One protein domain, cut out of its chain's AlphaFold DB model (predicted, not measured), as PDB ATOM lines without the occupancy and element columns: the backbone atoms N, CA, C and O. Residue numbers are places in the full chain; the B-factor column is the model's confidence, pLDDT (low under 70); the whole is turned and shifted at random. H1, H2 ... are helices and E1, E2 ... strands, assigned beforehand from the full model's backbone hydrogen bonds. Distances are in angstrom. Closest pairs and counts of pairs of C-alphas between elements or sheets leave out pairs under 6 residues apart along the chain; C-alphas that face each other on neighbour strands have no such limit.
ATOM      1  N   GLY A  79     -17.745  41.746  41.813       91.31
ATOM      2  CA  GLY A  79     -16.659  40.860  42.184       91.31
ATOM      3  C   GLY A  79     -16.309  39.855  41.102       91.31
ATOM      4  O   GLY A  79     -16.863  39.839  40.002       91.31
ATOM      5  N   THR A  80     -15.343  39.004  41.433       92.31
ATOM      6  CA  THR A  80     -14.893  37.917  40.564       92.31
ATOM      7  C   THR A  80     -15.296  36.584  41.175       92.31
ATOM      8  O   THR A  80     -14.873  36.238  42.275       92.31
ATOM      9  N   TYR A  81     -16.105  35.830  40.444       89.62
ATOM     10  CA  TYR A  81     -16.594  34.512  40.821       89.62
ATOM     11  C   TYR A  81     -15.773  33.448  40.098       89.62
ATOM     12  O   TYR A  81     -15.784  33.391  38.871       89.62
ATOM     13  N   THR A  82     -15.069  32.593  40.841       91.12
ATOM     14  CA  THR A  82     -14.198  31.552  40.271       91.12
ATOM     15  C   THR A  82     -14.650  30.156  40.683       91.12
ATOM     16  O   THR A  82     -14.866  29.896  41.865       91.12
ATOM     17  N   ASP A  83     -14.709  29.243  39.721       87.88
ATOM     18  CA  ASP A  83     -14.823  27.801  39.930       87.88
ATOM     19  C   ASP A  83     -13.485  27.159  39.542       87.88
ATOM     20  O   ASP A  83     -13.143  27.076  38.358       87.88
ATOM     21  N   GLN A  84     -12.714  26.749  40.554       85.06
ATOM     22  CA  GLN A  84     -11.380  26.172  40.376       85.06
ATOM     23  C   GLN A  84     -11.435  24.798  39.700       85.06
ATOM     24  O   GLN A  84     -10.592  24.505  38.854       85.06
ATOM     25  N   ASP A  85     -12.458  23.996  39.996       85.69
ATOM     26  CA  ASP A  85     -12.576  22.631  39.476       85.69
ATOM     27  C   ASP A  85     -12.882  22.623  37.975       85.69
ATOM     28  O   ASP A  85     -12.477  21.716  37.246       85.69
ATOM     29  N   LYS A  86     -13.584  23.656  37.495       84.75
ATOM     30  CA  LYS A  86     -13.935  23.823  36.076       84.75
ATOM     31  C   LYS A  86     -13.125  24.898  35.368       84.75
ATOM     32  O   LYS A  86     -13.463  25.238  34.233       84.75
ATOM     33  N   ASN A  87     -12.114  25.465  36.028       88.31
ATOM     34  CA  ASN A  87     -11.300  26.570  35.518       88.31
ATOM     35  C   ASN A  87     -12.153  27.658  34.827       88.31
ATOM     36  O   ASN A  87     -11.939  28.022  33.667       88.31
ATOM     37  N   SER A  88     -13.223  28.071  35.507       89.69
ATOM     38  CA  SER A  88     -14.215  29.018  34.996       89.69
ATOM     39  C   SER A  88     -14.241  30.248  35.891       89.69
ATOM     40  O   SER A  88     -14.120  30.140  37.108       89.69
ATOM     41  N   THR A  89     -14.342  31.436  35.307       91.56
ATOM     42  CA  THR A  89     -14.275  32.711  36.029       91.56
ATOM     43  C   THR A  89     -15.250  33.706  35.424       91.56
ATOM     44  O   THR A  89     -15.283  33.874  34.210       91.56
ATOM     45  N   ILE A  90     -16.030  34.383  36.260       91.44
ATOM     46  CA  ILE A  90     -16.956  35.437  35.851       91.44
ATOM     47  C   ILE A  90     -16.646  36.689  36.670       91.44
ATOM     48  O   ILE A  90     -16.789  36.679  37.889       91.44
ATOM     49  N   GLY A  91     -16.219  37.757  36.006       91.75
ATOM     50  CA  GLY A  91     -16.032  39.082  36.593       91.75
ATOM     51  C   GLY A  91     -17.254  39.953  36.329       91.75
ATOM     52  O   GLY A  91     -17.645  40.131  35.173       91.75
ATOM     53  N   VAL A  92     -17.852  40.491  37.388       92.19
ATOM     54  CA  VAL A  92     -19.073  41.298  37.340       92.19
ATOM     55  C   VAL A  92     -18.821  42.630  38.039       92.19
ATOM     56  O   VAL A  92     -18.234  42.661  39.118       92.19
ATOM     57  N   ALA A  93     -19.275  43.725  37.440       88.12
ATOM     58  CA  ALA A  93     -19.202  45.056  38.035       88.12
ATOM     59  C   ALA A  93     -20.389  45.908  37.588       88.12
ATOM     60  O   ALA A  93     -21.049  45.585  36.591       88.12
ATOM     61  N   THR A  94     -20.647  47.021  38.272       83.00
ATOM     62  CA  THR A  94     -21.487  48.047  37.654       83.00
ATOM     63  C   THR A  94     -20.634  48.823  36.648       83.00
ATOM     64  O   THR A  94     -19.451  49.085  36.864       83.00
ATOM     65  N   ALA A  95     -21.199  49.133  35.484       73.31
ATOM     66  CA  ALA A  95     -20.517  49.933  34.477       73.31
ATOM     67  C   ALA A  95     -21.515  50.881  33.821       73.31
ATOM     68  O   ALA A  95     -22.655  50.497  33.542       73.31
ATOM     69  N   ASP A  96     -21.045  52.100  33.555       74.25
ATOM     70  CA  ASP A  96     -21.798  53.189  32.931       74.25
ATOM     71  C   ASP A  96     -23.024  53.653  33.747       74.25
ATOM     72  O   ASP A  96     -23.257  53.224  34.881       74.25
ATOM     73  N   ASP A  97     -23.814  54.561  33.171       70.12
ATOM     74  CA  ASP A  97     -25.085  55.041  33.741       70.12
ATOM     75  C   ASP A  97     -26.269  54.115  33.406       70.12
ATOM     76  O   ASP A  97     -27.421  54.397  33.732       70.12
ATOM     77  N   ALA A  98     -26.012  52.997  32.724       73.81
ATOM     78  CA  ALA A  98     -27.046  52.043  32.352       73.81
ATOM     79  C   ALA A  98     -27.385  51.098  33.523       73.81
ATOM     80  O   ALA A  98     -26.490  50.660  34.245       73.81
ATOM     81  N   PRO A  99     -28.664  50.716  33.691       74.88
ATOM     82  CA  PRO A  99     -29.085  49.802  34.754       74.88
ATOM     83  C   PRO A  99     -28.472  48.406  34.588       74.88
ATOM     84  O   PRO A  99     -28.275  47.937  33.466       74.88
ATOM     85  N   GLY A 100     -28.304  47.687  35.696       81.50
ATOM     86  CA  GLY A 100     -27.862  46.290  35.706       81.50
ATOM     87  C   GLY A 100     -26.345  46.121  35.767       81.50
ATOM     88  O   GLY A 100     -25.577  47.064  35.592       81.50
ATOM     89  N   LEU A 101     -25.922  44.887  36.028       88.75
ATOM     90  CA  LEU A 101     -24.514  44.531  36.167       88.75
ATOM     91  C   LEU A 101     -23.919  44.155  34.815       88.75
ATOM     92  O   LEU A 101     -24.543  43.431  34.042       88.75
ATOM     93  N   VAL A 102     -22.706  44.610  34.530       91.12
ATOM     94  CA  VAL A 102     -21.978  44.252  33.313       91.12
ATOM     95  C   VAL A 102     -20.980  43.152  33.635       91.12
ATOM     96  O   VAL A 102     -20.220  43.230  34.602       91.12
ATOM     97  N   VAL A 103     -20.977  42.115  32.802       90.62
ATOM     98  CA  VAL A 103     -19.973  41.055  32.865       90.62
ATOM     99  C   VAL A 103     -18.738  41.538  32.116       90.62
ATOM    100  O   VAL A 103     -18.764  41.682  30.896       90.62
ATOM    101  N   GLN A 104     -17.669  41.811  32.859       90.69
ATOM    102  CA  GLN A 104     -16.394  42.286  32.316       90.69
ATOM    103  C   GLN A 104     -15.517  41.137  31.821       90.69
ATOM    104  O   GLN A 104     -14.758  41.299  30.871       90.69
ATOM    105  N   GLN A 105     -15.622  39.975  32.464       89.94
ATOM    106  CA  GLN A 105     -14.825  38.801  32.140       89.94
ATOM    107  C   GLN A 105     -15.704  37.564  32.231       89.94
ATOM    108  O   GLN A 105     -16.404  37.379  33.225       89.94
ATOM    109  N   PHE A 106     -15.661  36.701  31.218       91.69
ATOM    110  CA  PHE A 106     -16.354  35.418  31.267       91.69
ATOM    111  C   PHE A 106     -15.491  34.318  30.654       91.69
ATOM    112  O   PHE A 106     -15.471  34.116  29.445       91.69
ATOM    113  N   ILE A 107     -14.805  33.584  31.520       92.50
ATOM    114  CA  ILE A 107     -14.020  32.405  31.182       92.50
ATOM    115  C   ILE A 107     -14.827  31.160  31.536       92.50
ATOM    116  O   ILE A 107     -15.241  30.985  32.683       92.50
ATOM    117  N   LEU A 108     -15.005  30.264  30.573       89.75
ATOM    118  CA  LEU A 108     -15.611  28.953  30.779       89.75
ATOM    119  C   LEU A 108     -14.631  27.873  30.315       89.75
ATOM    120  O   LEU A 108     -14.271  27.827  29.140       89.75
ATOM    121  N   GLY A 109     -14.173  27.016  31.231       88.94
ATOM    122  CA  GLY A 109     -13.218  25.949  30.905       88.94
ATOM    123  C   GLY A 109     -11.910  26.455  30.283       88.94
ATOM    124  O   GLY A 109     -11.367  25.805  29.393       88.94
ATOM    125  N   GLY A 110     -11.429  27.630  30.703       85.69
ATOM    126  CA  GLY A 110     -10.226  28.277  30.163       85.69
ATOM    127  C   GLY A 110     -10.401  29.051  28.847       85.69
ATOM    128  O   GLY A 110      -9.429  29.628  28.369       85.69
ATOM    129  N   GLN A 111     -11.602  29.098  28.263       88.94
ATOM    130  CA  GLN A 111     -11.900  29.887  27.059       88.94
ATOM    131  C   GLN A 111     -12.657  31.165  27.420       88.94
ATOM    132  O   GLN A 111     -13.625  31.109  28.178       88.94
ATOM    133  N   ASP A 112     -12.251  32.300  26.852       90.31
ATOM    134  CA  ASP A 112     -12.973  33.565  27.005       90.31
ATOM    135  C   ASP A 112     -14.193  33.597  26.071       90.31
ATOM    136  O   ASP A 112     -14.081  33.664  24.843       90.31
ATOM    137  N   VAL A 113     -15.376  33.525  26.675       89.75
ATOM    138  CA  VAL A 113     -16.661  33.495  25.977       89.75
ATOM    139  C   VAL A 113     -16.973  34.850  25.346       89.75
ATOM    140  O   VAL A 113     -17.543  34.883  24.254       89.75
ATOM    141  N   LEU A 114     -16.601  35.961  25.991       88.12
ATOM    142  CA  LEU A 114     -16.857  37.299  25.451       88.12
ATOM    143  C   LEU A 114     -16.021  37.502  24.189       88.12
ATOM    144  O   LEU A 114     -16.579  37.821  23.142       88.12
ATOM    145  N   ALA A 115     -14.722  37.199  24.247       88.56
ATOM    146  CA  ALA A 115     -13.834  37.308  23.090       88.56
ATOM    147  C   ALA A 115     -14.270  36.397  21.928       88.56
ATOM    148  O   ALA A 115     -14.263  36.812  20.767       88.56
ATOM    149  N   ALA A 116     -14.703  35.165  22.224       88.38
ATOM    150  CA  ALA A 116     -15.228  34.251  21.211       88.38
ATOM    151  C   ALA A 116     -16.501  34.796  20.536       88.38
ATOM    152  O   ALA A 116     -16.655  34.687  19.316       88.38
ATOM    153  N   MET A 117     -17.408  35.413  21.304       86.12
ATOM    154  CA  MET A 117     -18.614  36.047  20.763       86.12
ATOM    155  C   MET A 117     -18.291  37.289  19.932       86.12
ATOM    156  O   MET A 117     -18.882  37.465  18.868       86.12
ATOM    157  N   GLU A 118     -17.331  38.115  20.350       88.00
ATOM    158  CA  GLU A 118     -16.895  39.280  19.571       88.00
ATOM    159  C   GLU A 118     -16.298  38.878  18.219       88.00
ATOM    160  O   GLU A 118     -16.604  39.491  17.195       88.00
ATOM    161  N   GLN A 119     -15.505  37.804  18.184       88.12
ATOM    162  CA  GLN A 119     -14.974  37.250  16.936       88.12
ATOM    163  C   GLN A 119     -16.084  36.702  16.032       88.12
ATOM    164  O   GLN A 119     -16.069  36.938  14.821       88.12
ATOM    165  N   LEU A 120     -17.064  36.001  16.613       86.62
ATOM    166  CA  LEU A 120     -18.187  35.429  15.873       86.62
ATOM    167  C   LEU A 120     -19.096  36.515  15.279       86.62
ATOM    168  O   LEU A 120     -19.504  36.422  14.122       86.62
ATOM    169  N   LEU A 121     -19.403  37.548  16.064       85.06
ATOM    170  CA  LEU A 121     -20.317  38.630  15.694       85.06
ATOM    171  C   LEU A 121     -19.618  39.790  14.979       85.06
ATOM    172  O   LEU A 121     -20.297  40.709  14.519       85.06
ATOM    173  N   LYS A 122     -18.279  39.774  14.899       85.50
ATOM    174  CA  LYS A 122     -17.437  40.852  14.345       85.50
ATOM    175  C   LYS A 122     -17.814  42.237  14.885       85.50
ATOM    176  O   LYS A 122     -17.755  43.235  14.169       85.50
ATOM    177  N   SER A 123     -18.256  42.290  16.133       84.38
ATOM    178  CA  SER A 123     -18.728  43.494  16.809       84.38
ATOM    179  C   SER A 123     -18.461  43.364  18.301       84.38
ATOM    180  O   SER A 123     -18.359  42.251  18.815       84.38
ATOM    181  N   LYS A 124     -18.336  44.506  18.987       82.19
ATOM    182  CA  LYS A 124     -18.193  44.521  20.445       82.19
ATOM    183  C   LYS A 124     -19.386  43.799  21.070       82.19
ATOM    184  O   LYS A 124     -20.515  43.929  20.599       82.19
ATOM    185  N   PHE A 125     -19.150  43.053  22.131       84.44
ATOM    186  CA  PHE A 125     -20.178  42.260  22.784       84.44
ATOM    187  C   PHE A 125     -20.244  42.656  24.249       84.44
ATOM    188  O   PHE A 125     -19.243  42.684  24.954       84.44
ATOM    189  N   THR A 126     -21.428  43.029  24.713       85.25
ATOM    190  CA  THR A 126     -21.671  43.397  26.104       85.25
ATOM    191  C   THR A 126     -22.716  42.459  26.673       85.25
ATOM    192  O   THR A 126     -23.793  42.281  26.104       85.25
ATOM    193  N   LEU A 127     -22.390  41.836  27.800       88.31
ATOM    194  CA  LEU A 127     -23.299  40.976  28.537       88.31
ATOM    195  C   LEU A 127     -23.737  41.697  29.805       88.31
ATOM    196  O   LEU A 127     -22.906  42.086  30.626       88.31
ATOM    197  N   ARG A 128     -25.049  41.851  29.957       88.69
ATOM    198  CA  ARG A 128     -25.663  42.561  31.071       88.69
ATOM    199  C   ARG A 128     -26.591  41.643  31.852       88.69
ATOM    200  O   ARG A 128     -27.367  40.888  31.265       88.69
ATOM    201  N   LEU A 129     -26.500  41.701  33.173       88.50
ATOM    202  CA  LEU A 129     -27.248  40.877  34.108       88.50
ATOM    203  C   LEU A 129     -28.265  41.731  34.863       88.50
ATOM    204  O   LEU A 129     -27.939  42.783  35.415       88.50
ATOM    205  N   TYR A 130     -29.495  41.230  34.910       86.81
ATOM    206  CA  TYR A 130     -30.591  41.798  35.686       86.81
ATOM    207  C   TYR A 130     -31.085  40.778  36.700       86.81
ATOM    208  O   TYR A 130     -31.342  39.623  36.348       86.81
ATOM    209  N   HIS A 131     -31.228  41.207  37.950       84.00
ATOM    210  CA  HIS A 131     -31.793  40.371  39.004       84.00
ATOM    211  C   HIS A 131     -33.286  40.137  38.745       84.00
ATOM    212  O   HIS A 131     -33.989  41.047  38.305       84.00
ATOM    213  N   MET A 132     -33.772  38.917  38.979       83.31
ATOM    214  CA  MET A 132     -35.167  38.533  38.712       83.31
ATOM    215  C   MET A 132     -36.026  38.399  39.977       83.31
ATOM    216  O   MET A 132     -37.186  38.009  39.882       83.31
ATOM    217  N   GLY A 133     -35.471  38.670  41.160       80.62
ATOM    218  CA  GLY A 133     -36.169  38.580  42.446       80.62
ATOM    219  C   GLY A 133     -36.548  37.156  42.865       80.62
ATOM    220  O   GLY A 133     -37.366  36.980  43.762       80.62
ATOM    221  N   LEU A 134     -35.987  36.129  42.216       82.38
ATOM    222  CA  LEU A 134     -36.269  34.725  42.516       82.38
ATOM    223  C   LEU A 134     -35.062  34.084  43.194       82.38
ATOM    224  O   LEU A 134     -34.008  33.933  42.573       82.38
ATOM    225  N   SER A 135     -35.246  33.669  44.445       85.38
ATOM    226  CA  SER A 135     -34.240  32.965  45.236       85.38
ATOM    227  C   SER A 135     -34.747  31.593  45.663       85.38
ATOM    228  O   SER A 135     -35.818  31.481  46.263       85.38
ATOM    229  N   ILE A 136     -33.962  30.554  45.402       85.62
ATOM    230  CA  ILE A 136     -34.228  29.203  45.889       85.62
ATOM    231  C   ILE A 136     -33.273  28.940  47.054       85.62
ATOM    232  O   ILE A 136     -32.053  28.912  46.844       85.62
ATOM    233  N   PRO A 137     -33.791  28.737  48.278       81.31
ATOM    234  CA  PRO A 137     -32.949  28.378  49.405       81.31
ATOM    235  C   PRO A 137     -32.377  26.974  49.188       81.31
ATOM    236  O   PRO A 137     -33.104  26.023  48.898       81.31
ATOM    237  N   SER A 138     -31.064  26.833  49.333       81.62
ATOM    238  CA  SER A 138     -30.390  25.539  49.369       81.62
ATOM    239  C   SER A 138     -30.231  25.082  50.817       81.62
ATOM    240  O   SER A 138     -29.938  25.882  51.706       81.62
ATOM    241  N   SER A 139     -30.358  23.776  51.057       69.94
ATOM    242  CA  SER A 139     -30.246  23.150  52.386       69.94
ATOM    243  C   SER A 139     -28.912  23.411  53.100       69.94
ATOM    244  O   SER A 139     -28.815  23.228  54.308       69.94
ATOM    245  N   ASN A 140     -27.896  23.874  52.370       76.00
ATOM    246  CA  ASN A 140     -26.576  24.218  52.893       76.00
ATOM    247  C   ASN A 140     -26.450  25.675  53.382       76.00
ATOM    248  O   ASN A 140     -25.331  26.120  53.632       76.00
ATOM    249  N   GLY A 141     -27.551  26.430  53.479       71.56
ATOM    250  CA  GLY A 141     -27.531  27.850  53.860       71.56
ATOM    251  C   GLY A 141     -27.072  28.790  52.741       71.56
ATOM    252  O   GLY A 141     -26.877  29.977  52.975       71.56
ATOM    253  N   THR A 142     -26.903  28.273  51.522       73.81
ATOM    254  CA  THR A 142     -26.626  29.066  50.322       73.81
ATOM    255  C   THR A 142     -27.930  29.363  49.584       73.81
ATOM    256  O   THR A 142     -28.795  28.497  49.475       73.81
ATOM    257  N   SER A 143     -28.090  30.575  49.058       79.38
ATOM    258  CA  SER A 143     -29.235  30.945  48.219       79.38
ATOM    259  C   SER A 143     -28.825  30.896  46.751       79.38
ATOM    260  O   SER A 143     -27.752  31.378  46.396       79.38
ATOM    261  N   THR A 144     -29.646  30.284  45.898       84.12
ATOM    262  CA  THR A 144     -29.477  30.386  44.442       84.12
ATOM    263  C   THR A 144     -30.397  31.470  43.923       84.12
ATOM    264  O   THR A 144     -31.612  31.355  44.056       84.12
ATOM    265  N   GLU A 145     -29.827  32.498  43.312       87.75
ATOM    266  CA  GLU A 145     -30.582  33.622  42.767       87.75
ATOM    267  C   GLU A 145     -30.699  33.514  41.248       87.75
ATOM    268  O   GLU A 145     -29.785  33.049  40.565       87.75
ATOM    269  N   SER A 146     -31.847  33.922  40.714       87.94
ATOM    270  CA  SER A 146     -32.104  33.905  39.276       87.94
ATOM    271  C   SER A 146     -31.757  35.245  38.649       87.94
ATOM    272  O   SER A 146     -32.204  36.299  39.104       87.94
ATOM    273  N   TRP A 147     -31.031  35.176  37.540       89.12
ATOM    274  CA  TRP A 147     -30.587  36.337  36.786       89.12
ATOM    275  C   TRP A 147     -30.992  36.203  35.327       89.12
ATOM    276  O   TRP A 147     -30.973  35.113  34.750       89.12
ATOM    277  N   ARG A 148     -31.340  37.329  34.713       87.75
ATOM    278  CA  ARG A 148     -31.569  37.432  33.278       87.75
ATOM    279  C   ARG A 148     -30.347  38.049  32.621       87.75
ATOM    280  O   ARG A 148     -30.021  39.204  32.874       87.75
ATOM    281  N   ALA A 149     -29.734  37.284  31.730       87.75
ATOM    282  CA  ALA A 149     -28.691  37.757  30.839       87.75
ATOM    283  C   ALA A 149     -29.302  38.394  29.582       87.75
ATOM    284  O   ALA A 149     -30.166  37.802  28.928       87.75
ATOM    285  N   ILE A 150     -28.853  39.598  29.246       86.75
ATOM    286  CA  ILE A 150     -29.143  40.280  27.988       86.75
ATOM    287  C   ILE A 150     -27.819  40.534  27.283       86.75
ATOM    288  O   ILE A 150     -26.867  41.044  27.871       86.75
ATOM    289  N   PHE A 151     -27.778  40.151  26.014       83.88
ATOM    290  CA  PHE A 151     -26.630  40.343  25.149       83.88
ATOM    291  C   PHE A 151     -26.873  41.568  24.279       83.88
ATOM    292  O   PHE A 151     -27.882  41.649  23.574       83.88
ATOM    293  N   GLU A 152     -25.949  42.513  24.336       75.94
ATOM    294  CA  GLU A 152     -25.988  43.765  23.601       75.94
ATOM    295  C   GLU A 152     -24.770  43.814  22.680       75.94
ATOM    296  O   GLU A 152     -23.631  43.643  23.109       75.94
ATOM    297  N   THR A 153     -25.004  44.043  21.394       65.75
ATOM    298  CA  THR A 153     -23.950  44.428  20.454       65.75
ATOM    299  C   THR A 153     -24.147  45.910  20.160       65.75
ATOM    300  O   THR A 153     -25.254  46.306  19.785       65.75
TER     301      THR A 153
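AT A GLANCE: This is residues 79 to 153 of the 180 residues of an uncharacterized protein of Pestalotiopsis fici (strain W106-1 / CGMCC3.15140) (UniProt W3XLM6). One antiparallel sheet of five strands is curled like part of a barrel: a three-stranded meander, E1 E2 E3, makes one part, and the long hairpin of E4 and E5 crosses it, joined to it where the first residues of E3 and of E4 pair. The single helix H1 lies beside the strands, near E3 and the beginning of E4. The printed part has 75 residues, with one named helix and five named strands in the order E1 E2 E3 H1 E4 E5, and the sheet runs E1 E2 E3 E4 E5. The class is mostly strand. The whole is only just loose, close to compact, with a radius of gyration of the C-alphas of 13.9 A and spans of 44 by 32 by 18 A.

IN THESE COORDINATES: E1, residues 79 to 83, begins at C-alpha 79 (-16.659, 40.860, 42.184) and is 13.4 A long. E2, residues 88 to 94, measures 20.5 A, and E3, residues 101 to 108, 18.7 A. H1, residues 113 to 121, begins at C-alpha 113 (-16.661, 33.495, 25.977) and measures 12.1 A. E4, residues 126 to 137, is 29.9 A long. E5, residues 143 to 152, measures 27.9 A and ends at C-alpha 152 (-25.988, 43.765, 23.601).

HOW THE PARTS SIT: E1 and E2 form a hairpin, antiparallel at 167 degrees, with N 81 and O 90 at 2.8 A. E2 and E3 form another, at 169 degrees, with N 91 and O 105 at 2.8 A. E3 bends by 64 degrees at residue 104; its residues 101 to 103 face residues 127 to 129 of E4, antiparallel, with N 103 and O 127 at 2.9 A. E4 bends by 69 degrees at residue 133. E4 and E5 form a hairpin at 159 degrees, with N 128 and O 150 at 2.9 A and N 136 and O 144 at 2.8 A. E1 and E5 are the edge strands and are apart. The strands' lines turn by 107 degrees from edge to edge, and the sheet is twisted. H1 is on the sheet at a height of 8.1 A, over none of the strands; its closest C-alphas to E3 are those of Val 113 and Phe 106, 5.6 A apart. In H1 every O i to N i+4 pair is within hydrogen-bond range.

THE WHOLE: The C-alphas of Lys 122 and Ser 139, the two farthest apart, are 43.9 A from each other. The printed part has no cut. The link from E2 to E3 is short, the other links are tight, and there is no long link. Mean pLDDT of the printed part is 85.1; residues 139 and 153 are under 70.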